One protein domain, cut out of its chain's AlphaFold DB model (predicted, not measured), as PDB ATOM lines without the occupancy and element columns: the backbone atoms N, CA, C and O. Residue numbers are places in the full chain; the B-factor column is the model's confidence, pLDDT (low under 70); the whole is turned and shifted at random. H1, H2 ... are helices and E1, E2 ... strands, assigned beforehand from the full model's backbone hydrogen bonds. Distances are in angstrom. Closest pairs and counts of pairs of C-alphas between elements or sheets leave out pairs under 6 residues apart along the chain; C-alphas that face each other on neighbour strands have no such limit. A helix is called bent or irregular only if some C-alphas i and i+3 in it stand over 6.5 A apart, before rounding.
ATOM      1  N   GLY A  49     158.082 116.954 125.386       92.25
ATOM      2  CA  GLY A  49     159.168 116.083 125.811       92.25
ATOM      3  C   GLY A  49     158.699 114.660 126.099       92.25
ATOM      4  O   GLY A  49     157.564 114.277 125.803       92.25
ATOM      5  N   ARG A  50     159.588 113.869 126.704       94.81
ATOM      6  CA  ARG A  50     159.361 112.450 127.006       94.81
ATOM      7  C   ARG A  50     159.978 112.028 128.332       94.81
ATOM      8  O   ARG A  50     161.025 112.534 128.730       94.81
ATOM      9  N   VAL A  51     159.359 111.042 128.971       94.38
ATOM     10  CA  VAL A  51     159.905 110.320 130.129       94.38
ATOM     11  C   VAL A  51     160.065 108.840 129.792       94.38
ATOM     12  O   VAL A  51     159.271 108.290 129.034       94.38
ATOM     13  N   ALA A  52     161.115 108.204 130.311       93.69
ATOM     14  CA  ALA A  52     161.521 106.870 129.863       93.69
ATOM     15  C   ALA A  52     160.593 105.745 130.347       93.69
ATOM     16  O   ALA A  52     160.366 104.795 129.610       93.69
ATOM     17  N   THR A  53     160.043 105.850 131.559       96.31
ATOM     18  CA  THR A  53     159.261 104.775 132.189       96.31
ATOM     19  C   THR A  53     157.974 105.310 132.810       96.31
ATOM     20  O   THR A  53     157.847 106.509 133.071       96.31
ATOM     21  N   ILE A  54     157.022 104.410 133.083       97.25
ATOM     22  CA  ILE A  54     155.775 104.758 133.776       97.25
ATOM     23  C   ILE A  54     156.018 105.218 135.223       97.25
ATOM     24  O   ILE A  54     155.355 106.145 135.678       97.25
ATOM     25  N   GLY A  55     157.010 104.647 135.917       95.75
ATOM     26  CA  GLY A  55     157.395 105.075 137.267       95.75
ATOM     27  C   GLY A  55     157.911 106.515 137.291       95.75
ATOM     28  O   GLY A  55     157.428 107.334 138.066       95.75
ATOM     29  N   LEU A  56     158.793 106.872 136.350       96.38
ATOM     30  CA  LEU A  56     159.263 108.254 136.211       96.38
ATOM     31  C   LEU A  56     158.138 109.210 135.791       96.38
ATOM     32  O   LEU A  56     158.132 110.368 136.207       96.38
ATOM     33  N   LEU A  57     157.187 108.753 134.966       97.44
ATOM     34  CA  LEU A  57     156.003 109.550 134.640       97.44
ATOM     35  C   LEU A  57     155.173 109.837 135.891       97.44
ATOM     36  O   LEU A  57     154.752 110.974 136.085       97.44
ATOM     37  N   PHE A  58     154.948 108.819 136.721       97.44
ATOM     38  CA  PHE A  58     154.220 108.943 137.976       97.44
ATOM     39  C   PHE A  58     154.898 109.939 138.927       97.44
ATOM     40  O   PHE A  58     154.244 110.873 139.389       97.44
ATOM     41  N   GLU A  59     156.210 109.810 139.140       97.19
ATOM     42  CA  GLU A  59     156.999 110.721 139.981       97.19
ATOM     43  C   GLU A  59     156.935 112.175 139.492       97.19
ATOM     44  O   GLU A  59     156.785 113.102 140.288       97.19
ATOM     45  N   LYS A  60     157.006 112.384 138.171       97.44
ATOM     46  CA  LYS A  60     156.980 113.722 137.560       97.44
ATOM     47  C   LYS A  60     155.581 114.287 137.346       97.44
ATOM     48  O   LYS A  60     155.457 115.477 137.054       97.44
ATOM     49  N   ALA A  61     154.523 113.489 137.482       97.19
ATOM     50  CA  ALA A  61     153.164 113.920 137.159       97.19
ATOM     51  C   ALA A  61     152.744 115.223 137.872       97.19
ATOM     52  O   ALA A  61     152.194 116.097 137.197       97.19
ATOM     53  N   PRO A  62     153.039 115.441 139.172       97.50
ATOM     54  CA  PRO A  62     152.701 116.699 139.838       97.50
ATOM     55  C   PRO A  62     153.395 117.924 139.226       97.50
ATOM     56  O   PRO A  62     152.780 118.981 139.097       97.50
ATOM     57  N   GLU A  63     154.668 117.797 138.840       97.62
ATOM     58  CA  GLU A  63     155.444 118.873 138.209       97.62
ATOM     59  C   GLU A  63     154.941 119.167 136.792       97.62
ATOM     60  O   GLU A  63     154.759 120.329 136.420       97.62
ATOM     61  N   LEU A  64     154.648 118.114 136.024       97.38
ATOM     62  CA  LEU A  64     154.111 118.226 134.670       97.38
ATOM     63  C   LEU A  64     152.747 118.925 134.667       97.38
ATOM     64  O   LEU A  64     152.543 119.859 133.894       97.38
ATOM     65  N   LEU A  65     151.846 118.544 135.580       96.62
ATOM     66  CA  LEU A  65     150.529 119.172 135.710       96.62
ATOM     67  C   LEU A  65     150.629 120.655 136.091       96.62
ATOM     68  O   LEU A  65     149.921 121.476 135.504       96.62
ATOM     69  N   LYS A  66     151.523 121.005 137.030       97.19
ATOM     70  CA  LYS A  66     151.797 122.403 137.417       97.19
ATOM     71  C   LYS A  66     152.348 123.228 136.255       97.19
ATOM     72  O   LYS A  66     152.013 124.399 136.135       97.19
ATOM     73  N   SER A  67     153.152 122.604 135.399       95.88
ATOM     74  CA  SER A  67     153.742 123.228 134.210       95.88
ATOM     75  C   SER A  67     152.800 123.262 132.996       95.88
ATOM     76  O   SER A  67     153.204 123.714 131.930       95.88
ATOM     77  N   GLY A  68     151.551 122.793 133.128       95.56
ATOM     78  CA  GLY A  68     150.551 122.817 132.055       95.56
ATOM     79  C   GLY A  68     150.583 121.616 131.102       95.56
ATOM     80  O   GLY A  68     149.802 121.570 130.159       95.56
ATOM     81  N   TYR A  69     151.438 120.618 131.341       97.06
ATOM     82  CA  TYR A  69     151.525 119.416 130.511       97.06
ATOM     83  C   TYR A  69     150.482 118.384 130.946       97.06
ATOM     84  O   TYR A  69     150.700 117.581 131.856       97.06
ATOM     85  N   HIS A  70     149.310 118.426 130.311       97.12
ATOM     86  CA  HIS A  70     148.145 117.631 130.714       97.12
ATOM     87  C   HIS A  70     147.907 116.386 129.862       97.12
ATOM     88  O   HIS A  70     147.069 115.563 130.233       97.12
ATOM     89  N   PHE A  71     148.629 116.216 128.752       98.12
ATOM     90  CA  PHE A  71     148.375 115.145 127.789       98.12
ATOM     91  C   PHE A  71     149.581 114.234 127.593       98.12
ATOM     92  O   PHE A  71     150.721 114.686 127.581       98.12
ATOM     93  N   ILE A  72     149.302 112.947 127.392       97.69
ATOM     94  CA  ILE A  72     150.267 111.879 127.161       97.69
ATOM     95  C   ILE A  72     149.977 111.186 125.839       97.69
ATOM     96  O   ILE A  72     148.849 110.771 125.573       97.69
ATOM     97  N   GLY A  73     151.014 111.029 125.019       95.81
ATOM     98  CA  GLY A  73     150.955 110.255 123.788       95.81
ATOM     99  C   GLY A  73     150.853 108.758 124.086       95.81
ATOM    100  O   GLY A  73     151.823 108.128 124.514       95.81
ATOM    101  N   PHE A  74     149.685 108.185 123.817       96.00
ATOM    102  CA  PHE A  74     149.365 106.777 124.001       96.00
ATOM    103  C   PHE A  74     148.701 106.231 122.735       96.00
ATOM    104  O   PHE A  74     147.589 106.609 122.366       96.00
ATOM    105  N   GLU A  75     149.408 105.352 122.034       93.31
ATOM    106  CA  GLU A  75     148.916 104.754 120.792       93.31
ATOM    107  C   GLU A  75     147.631 103.952 121.040       93.31
ATOM    108  O   GLU A  75     147.565 103.167 121.983       93.31
ATOM    109  N   GLY A  76     146.594 104.197 120.231       93.94
ATOM    110  CA  GLY A  76     145.254 103.631 120.430       93.94
ATOM    111  C   GLY A  76     144.411 104.353 121.496       93.94
ATOM    112  O   GLY A  76     143.272 103.960 121.762       93.94
ATOM    113  N   GLY A  77     144.944 105.426 122.090       96.88
ATOM    114  CA  GLY A  77     144.228 106.341 122.972       96.88
ATOM    115  C   GLY A  77     143.660 105.683 124.232       96.88
ATOM    116  O   GLY A  77     144.248 104.770 124.814       96.88
ATOM    117  N   LEU A  78     142.494 106.167 124.675       97.75
ATOM    118  CA  LEU A  78     141.861 105.722 125.925       97.75
ATOM    119  C   LEU A  78     141.454 104.243 125.891       97.75
ATOM    120  O   LEU A  78     141.505 103.583 126.926       97.75
ATOM    121  N   SER A  79     141.072 103.725 124.720       97.50
ATOM    122  CA  SER A  79     140.702 102.314 124.558       97.50
ATOM    123  C   SER A  79     141.906 101.399 124.787       97.50
ATOM    124  O   SER A  79     141.823 100.435 125.545       97.50
ATOM    125  N   ALA A  80     143.059 101.735 124.202       97.00
ATOM    126  CA  ALA A  80     144.283 100.974 124.427       97.00
ATOM    127  C   ALA A  80     144.742 101.048 125.891       97.00
ATOM    128  O   ALA A  80     145.125 100.027 126.459       97.00
ATOM    129  N   LEU A  81     144.639 102.218 126.535       98.00
ATOM    130  CA  LEU A  81     144.963 102.359 127.958       98.00
ATOM    131  C   LEU A  81     144.082 101.456 128.840       98.00
ATOM    132  O   LEU A  81     144.596 100.784 129.732       98.00
ATOM    133  N   ALA A  82     142.770 101.417 128.586       97.38
ATOM    134  CA  ALA A  82     141.831 100.598 129.355       97.38
ATOM    135  C   ALA A  82     142.145  99.093 129.264       97.38
ATOM    136  O   ALA A  82     141.976  98.370 130.244       97.38
ATOM    137  N   ASN A  83     142.644  98.644 128.111       97.12
ATOM    138  CA  ASN A  83     143.004  97.249 127.858       97.12
ATOM    139  C   ASN A  83     144.471  96.920 128.181       97.12
ATOM    140  O   ASN A  83     144.879  95.769 128.052       97.12
ATOM    141  N   SER A  84     145.272  97.908 128.590       96.94
ATOM    142  CA  SER A  84     146.669  97.678 128.961       96.94
ATOM    143  C   SER A  84     146.758  96.973 130.313       96.94
ATOM    144  O   SER A  84     146.024  97.308 131.254       96.94
ATOM    145  N   ASP A  85     147.689  96.025 130.404       96.69
ATOM    146  CA  ASP A  85     148.140  95.425 131.655       96.69
ATOM    147  C   ASP A  85     149.374  96.155 132.211       96.69
ATOM    148  O   ASP A  85     149.920  97.086 131.607       96.69
ATOM    149  N   LEU A  86     149.804  95.746 133.402       96.69
ATOM    150  CA  LEU A  86     150.900  96.404 134.104       96.69
ATOM    151  C   LEU A  86     152.244  96.233 133.387       96.69
ATOM    152  O   LEU A  86     153.024  97.180 133.299       96.69
ATOM    153  N   ALA A  87     152.491  95.047 132.827       96.31
ATOM    154  CA  ALA A  87     153.699  94.754 132.066       96.31
ATOM    155  C   ALA A  87     153.808  95.645 130.819       96.31
ATOM    156  O   ALA A  87     154.875  96.189 130.540       96.31
ATOM    157  N   THR A  88     152.703  95.859 130.105       96.56
ATOM    158  CA  THR A  88     152.637  96.742 128.934       96.56
ATOM    159  C   THR A  88     153.012  98.175 129.298       96.56
ATOM    160  O   THR A  88     153.772  98.816 128.572       96.56
ATOM    161  N   LEU A  89     152.521  98.683 130.434       97.06
ATOM    162  CA  LEU A  89     152.880 100.023 130.900       97.06
ATOM    163  C   LEU A  89     154.355 100.100 131.335       97.06
ATOM    164  O   LEU A  89     155.070 101.024 130.952       97.06
ATOM    165  N   LYS A  90     154.853  99.108 132.082       96.12
ATOM    166  CA  LYS A  90     156.251  99.072 132.549       96.12
ATOM    167  C   LYS A  90     157.264  98.971 131.400       96.12
ATOM    168  O   LYS A  90     158.315  99.599 131.470       96.12
ATOM    169  N   ASN A  91     156.930  98.235 130.341       95.50
ATOM    170  CA  ASN A  91     157.833  97.953 129.219       95.50
ATOM    171  C   ASN A  91     157.704  98.931 128.043       95.50
ATOM    172  O   ASN A  91     158.386  98.779 127.027       95.50
ATOM    173  N   ARG A  92     156.833  99.943 128.140       93.94
ATOM    174  CA  ARG A  92     156.731 100.974 127.106       93.94
ATOM    175  C   ARG A  92     158.033 101.777 127.060       93.94
ATOM    176  O   ARG A  92     158.498 102.264 128.081       93.94
ATOM    177  N   GLY A  93     158.591 101.972 125.863       91.50
ATOM    178  CA  GLY A  93     159.906 102.610 125.715       91.50
ATOM    179  C   GLY A  93     159.974 104.088 126.120       91.50
ATOM    180  O   GLY A  93     161.067 104.592 126.349       91.50
ATOM    181  N   HIS A  94     158.840 104.797 126.132       94.12
ATOM    182  CA  HIS A  94     158.712 106.153 126.672       94.12
ATOM    183  C   HIS A  94     157.246 106.617 126.708       94.12
ATOM    184  O   HIS A  94     156.369 106.088 126.014       94.12
ATOM    185  N   TYR A  95     157.012 107.687 127.466       96.31
ATOM    186  CA  TYR A  95     155.766 108.440 127.529       96.31
ATOM    187  C   TYR A  95     156.018 109.882 127.098       96.31
ATOM    188  O   TYR A  95     156.695 110.642 127.790       96.31
ATOM    189  N   LYS A  96     155.485 110.243 125.930       95.81
ATOM    190  CA  LYS A  96     155.529 111.612 125.402       95.81
ATOM    191  C   LYS A  96     154.507 112.467 126.133       95.81
ATOM    192  O   LYS A  96     153.399 111.976 126.344       95.81
ATOM    193  N   TYR A  97     154.834 113.712 126.454       96.31
ATOM    194  CA  TYR A  97     153.904 114.662 127.060       96.31
ATOM    195  C   TYR A  97     153.773 115.951 126.245       96.31
ATOM    196  O   TYR A  97     154.688 116.345 125.517       96.31
ATOM    197  N   ALA A  98     152.609 116.588 126.359       96.44
ATOM    198  CA  ALA A  98     152.272 117.845 125.701       96.44
ATOM    199  C   ALA A  98     151.312 118.678 126.562       96.44
ATOM    200  O   ALA A  98     150.642 118.168 127.465       96.44
ATOM    201  N   ASP A  99     151.258 119.972 126.267       95.06
ATOM    202  CA  ASP A  99     150.372 120.965 126.880       95.06
ATOM    203  C   ASP A  99     148.945 120.921 126.312       95.06
ATOM    204  O   ASP A  99     147.985 121.307 126.974       95.06
ATOM    205  N   ARG A 100     148.780 120.384 125.100       94.31
ATOM    206  CA  ARG A 100     147.486 120.255 124.423       94.31
ATOM    207  C   ARG A 100     147.273 118.884 123.795       94.31
ATOM    208  O   ARG A 100     148.191 118.089 123.605       94.31
ATOM    209  N   GLN A 101     146.027 118.623 123.422       94.81
ATOM    210  CA  GLN A 101     145.638 117.398 122.742       94.81
ATOM    211  C   GLN A 101     145.872 117.513 121.229       94.81
ATOM    212  O   GLN A 101     145.099 118.151 120.521       94.81
ATOM    213  N   HIS A 102     146.907 116.852 120.712       88.94
ATOM    214  CA  HIS A 102     147.229 116.857 119.274       88.94
ATOM    215  C   HIS A 102     146.492 115.770 118.463       88.94
ATOM    216  O   HIS A 102     146.778 115.565 117.285       88.94
ATOM    217  N   GLY A 103     145.565 115.039 119.088       90.56
ATOM    218  CA  GLY A 103     144.758 113.990 118.463       90.56
ATOM    219  C   GLY A 103     144.185 113.006 119.484       90.56
ATOM    220  O   GLY A 103     144.431 113.123 120.682       90.56
ATOM    221  N   THR A 104     143.458 111.992 119.014       94.12
ATOM    222  CA  THR A 104     142.811 110.977 119.874       94.12
ATOM    223  C   THR A 104     143.800 110.098 120.646       94.12
ATOM    224  O   THR A 104     143.461 109.575 121.705       94.12
ATOM    225  N   ASN A 105     145.035 109.979 120.150       95.44
ATOM    226  CA  ASN A 105     146.132 109.286 120.828       95.44
ATOM    227  C   ASN A 105     146.779 110.125 121.943       95.44
ATOM    228  O   ASN A 105     147.610 109.611 122.678       95.44
ATOM    229  N   TRP A 106     146.441 111.407 122.081       96.56
ATOM    230  CA  TRP A 106     146.913 112.238 123.187       96.56
ATOM    231  C   TRP A 106     145.849 112.236 124.276       96.56
ATOM    232  O   TRP A 106     144.797 112.854 124.130       96.56
ATOM    233  N   ILE A 107     146.092 111.486 125.345       97.94
ATOM    234  CA  ILE A 107     145.117 111.237 126.410       97.94
ATOM    235  C   ILE A 107     145.520 111.941 127.705       97.94
ATOM    236  O   ILE A 107     146.701 112.218 127.890       97.94
ATOM    237  N   PRO A 108     144.586 112.237 128.622       98.31
ATOM    238  CA  PRO A 108     144.934 112.962 129.839       98.31
ATOM    239  C   PRO A 108     145.957 112.207 130.700       98.31
ATOM    240  O   PRO A 108     145.766 111.027 131.000       98.31
ATOM    241  N   LEU A 109     146.999 112.906 131.158       98.19
ATOM    242  CA  LEU A 109     148.045 112.390 132.051       98.19
ATOM    243  C   LEU A 109     147.451 111.692 133.278       98.19
ATOM    244  O   LEU A 109     147.820 110.565 133.601       98.19
ATOM    245  N   VAL A 110     146.459 112.326 133.904       97.88
ATOM    246  CA  VAL A 110     145.755 111.782 135.073       97.88
ATOM    247  C   VAL A 110     145.139 110.403 134.815       97.88
ATOM    248  O   VAL A 110     145.112 109.569 135.711       97.88
ATOM    249  N   ARG A 111     144.691 110.113 133.586       98.19
ATOM    250  CA  ARG A 111     144.121 108.800 133.243       98.19
ATOM    251  C   ARG A 111     145.198 107.726 133.185       98.19
ATOM    252  O   ARG A 111     144.958 106.619 133.652       98.19
ATOM    253  N   VAL A 112     146.370 108.060 132.646       97.88
ATOM    254  CA  VAL A 112     147.517 107.144 132.583       97.88
ATOM    255  C   VAL A 112     148.016 106.817 133.991       97.88
ATOM    256  O   VAL A 112     148.200 105.646 134.312       97.88
ATOM    257  N   VAL A 113     148.168 107.837 134.842       97.88
ATOM    258  CA  VAL A 113     148.603 107.674 136.237       97.88
ATOM    259  C   VAL A 113     147.613 106.835 137.044       97.88
ATOM    260  O   VAL A 113     148.023 105.872 137.685       97.88
ATOM    261  N   ASN A 114     146.313 107.143 136.973       97.94
ATOM    262  CA  ASN A 114     145.300 106.378 137.702       97.94
ATOM    263  C   ASN A 114     145.293 104.909 137.276       97.94
ATOM    264  O   ASN A 114     145.296 104.026 138.127       97.94
ATOM    265  N   ARG A 115     145.370 104.638 135.966       97.62
ATOM    266  CA  ARG A 115     145.408 103.265 135.459       97.62
ATOM    267  C   ARG A 115     146.628 102.494 135.964       97.62
ATOM    268  O   ARG A 115     146.513 101.313 136.277       97.62
ATOM    269  N   TYR A 116     147.788 103.143 136.036       97.75
ATOM    270  CA  TYR A 116     148.992 102.529 136.589       97.75
ATOM    271  C   TYR A 116     148.813 102.164 138.069       97.75
ATOM    272  O   TYR A 116     149.078 101.024 138.440       97.75
ATOM    273  N   LEU A 117     148.288 103.084 138.885       97.25
ATOM    274  CA  LEU A 117     148.021 102.839 140.307       97.25
ATOM    275  C   LEU A 117     147.010 101.706 140.530       97.25
ATOM    276  O   LEU A 117     147.246 100.835 141.361       97.25
ATOM    277  N   GLU A 118     145.918 101.684 139.760       97.38
ATOM    278  CA  GLU A 118     144.921 100.603 139.802       97.38
ATOM    279  C   GLU A 118     145.563  99.234 139.540       97.38
ATOM    280  O   GLU A 118     145.275  98.253 140.223       97.38
ATOM    281  N   LEU A 119     146.436  99.151 138.534       97.06
ATOM    282  CA  LEU A 119     147.094  97.905 138.152       97.06
ATOM    283  C   LEU A 119     148.147  97.455 139.175       97.06
ATOM    284  O   LEU A 119     148.216  96.262 139.466       97.06
ATOM    285  N   GLU A 120     148.929  98.384 139.731       95.88
ATOM    286  CA  GLU A 120     149.881  98.112 140.819       95.88
ATOM    287  C   GLU A 120     149.165  97.569 142.061       95.88
ATOM    288  O   GLU A 120     149.580  96.562 142.636       95.88
ATOM    289  N   GLU A 121     148.039  98.176 142.448       95.50
ATOM    290  CA  GLU A 121     147.245  97.709 143.585       95.50
ATOM    291  C   GLU A 121     146.696  96.291 143.352       95.50
ATOM    292  O   GLU A 121     146.738  95.439 144.245       95.50
ATOM    293  N   LEU A 122     146.208  96.008 142.139       94.38
ATOM    294  CA  LEU A 122     145.733  94.676 141.763       94.38
ATOM    295  C   LEU A 122     146.853  93.627 141.787       94.38
ATOM    296  O   LEU A 122     146.602  92.489 142.186       94.38
ATOM    297  N   GLU A 123     148.070  93.978 141.364       93.19
ATOM    298  CA  GLU A 123     149.236  93.090 141.429       93.19
ATOM    299  C   GLU A 123     149.642  92.808 142.884       93.19
ATOM    300  O   GLU A 123     149.787  91.643 143.258       93.19
ATOM    301  N   HIS A 124     149.710  93.837 143.732       91.12
ATOM    302  CA  HIS A 124     150.032  93.683 145.153       91.12
ATOM    303  C   HIS A 124     149.023  92.779 145.883       91.12
ATOM    304  O   HIS A 124     149.400  91.885 146.645       91.12
ATOM    305  N   ARG A 125     147.719  92.962 145.631       91.50
ATOM    306  CA  ARG A 125     146.667  92.127 146.237       91.50
ATOM    307  C   ARG A 125     146.811  90.648 145.870       91.50
ATOM    308  O   ARG A 125     146.590  89.805 146.730       91.50
ATOM    309  N   LYS A 126     147.216  90.326 144.637       88.88
ATOM    310  CA  LYS A 126     147.454  88.935 144.199       88.88
ATOM    311  C   LYS A 126     148.644  88.273 144.891       88.88
ATOM    312  O   LYS A 126     148.668  87.057 144.978       88.88
ATOM    313  N   GLN A 127     149.627  89.052 145.334       84.00
ATOM    314  CA  GLN A 127     150.823  88.539 146.013       84.00
ATOM    315  C   GLN A 127     150.615  88.332 147.520       84.00
ATOM    316  O   GLN A 127     151.427  87.678 148.163       84.00
ATOM    317  N   THR A 128     149.552  88.913 148.086       79.62
ATOM    318  CA  THR A 128     149.273  88.889 149.533       79.62
ATOM    319  C   THR A 128     148.259  87.796 149.928       79.62
ATOM    320  O   THR A 128     147.986  87.619 151.112       79.62
ATOM    321  N   ILE A 129     147.690  87.078 148.954       58.94
ATOM    322  CA  ILE A 129     146.732  85.969 149.131       58.94
ATOM    323  C   ILE A 129     147.443  84.662 148.793       58.94
ATOM    324  O   ILE A 129     147.268  83.692 149.560       58.94
TER     325      ILE A 129
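AT A GLANCE: This is residues 49 to 129 of the 129 residues of an uncharacterized protein of Acidovorax sp. 62 (UniProt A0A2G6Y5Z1). A small, twisted sheet of four short strands has H1 and the first residues of the long H4 packed on one of its faces, and H4 runs on past the sheet as a long arm; residues 124 to 129, of which 124 to 127 belong to H4, stick out free. The two short helices H2 and H3 pack on H4, H2 at its residues 112 to 115 and H3 at its residues 116 to 120, and H2 also grazes the sheet. The printed part has 81 residues, with named elements in the order E1 H1 E2 H2 H3 E3 E4 H4; the sheet's order is E1 E3 E2 E4, antiparallel throughout, and the class is mixed, helices and strands. It is compact, with a radius of gyration of the C-alphas of 12.6 A, yet elongated in outline, spanning 42 by 25 by 19 A.

HOW THE PARTS SIT: In the sheet, edge strand E1, residues 49 to 51, is antiparallel to E3, residues 95 to 98, with N 95 and O 51 2.8 A apart, within hydrogen-bond range. E3 is antiparallel to E2, residues 71 to 73, with N 73 and O 96 at 2.9 A. E2 is antiparallel to edge strand E4, residues 106 to 108, with N 72 and O 107 at 2.7 A. From edge to edge the strands' lines turn by 117 degrees. H1, residues 54 to 66, is over E3 at a height over the sheet of 9.5 A and runs along the strands. E1, H1 and E2 form a split strand-helix-strand unit, two strands that run the same way with a helix between them in the chain and E3 between them in the sheet; its crossover is right-handed. H4, residues 109 to 127, is on the same face as H1, over E2. H4 touches H1 with residues 109 to 116 alone, opposite ways at a tilt of 36 degrees, only just steep; the closest C-alphas are those of Phe 58 and Val 113, 6.0 A. H2, residues 77 to 83, only grazes the sheet and only just touches H4, with 3 pairs of C-alphas within 8 A, the closest Leu 81 and Val 112 at 7.1 A. H3, residues 86 to 90, is not on the sheet; it touches H4, the C-alphas of Leu 86 and Leu 119 being closest at 5.8 A. Every O i to N i+4 pair is within hydrogen-bond range in H2, H3 and H4, and 7 of 9 in H1.

IN THESE COORDINATES: E1 begins at C-alpha 49, (159.168, 116.083, 125.811). H1 is 18.5 A long and irregular, with C-alphas 59 and 62 7.4 A apart. H2 is 10.4 A long and E3 10.2 A. H4, 27.8 A long, runs from C-alpha 109 at (148.045, 112.390, 132.051) to C-alpha 127 at (150.823, 88.539, 146.013).

THE WHOLE: The two C-alphas farthest apart are those of His 102 and Ile 129, 43.0 A. The printed part has no cut, and no link is long. Mean pLDDT of the printed part is 95.1; residue 129 alone is under 70.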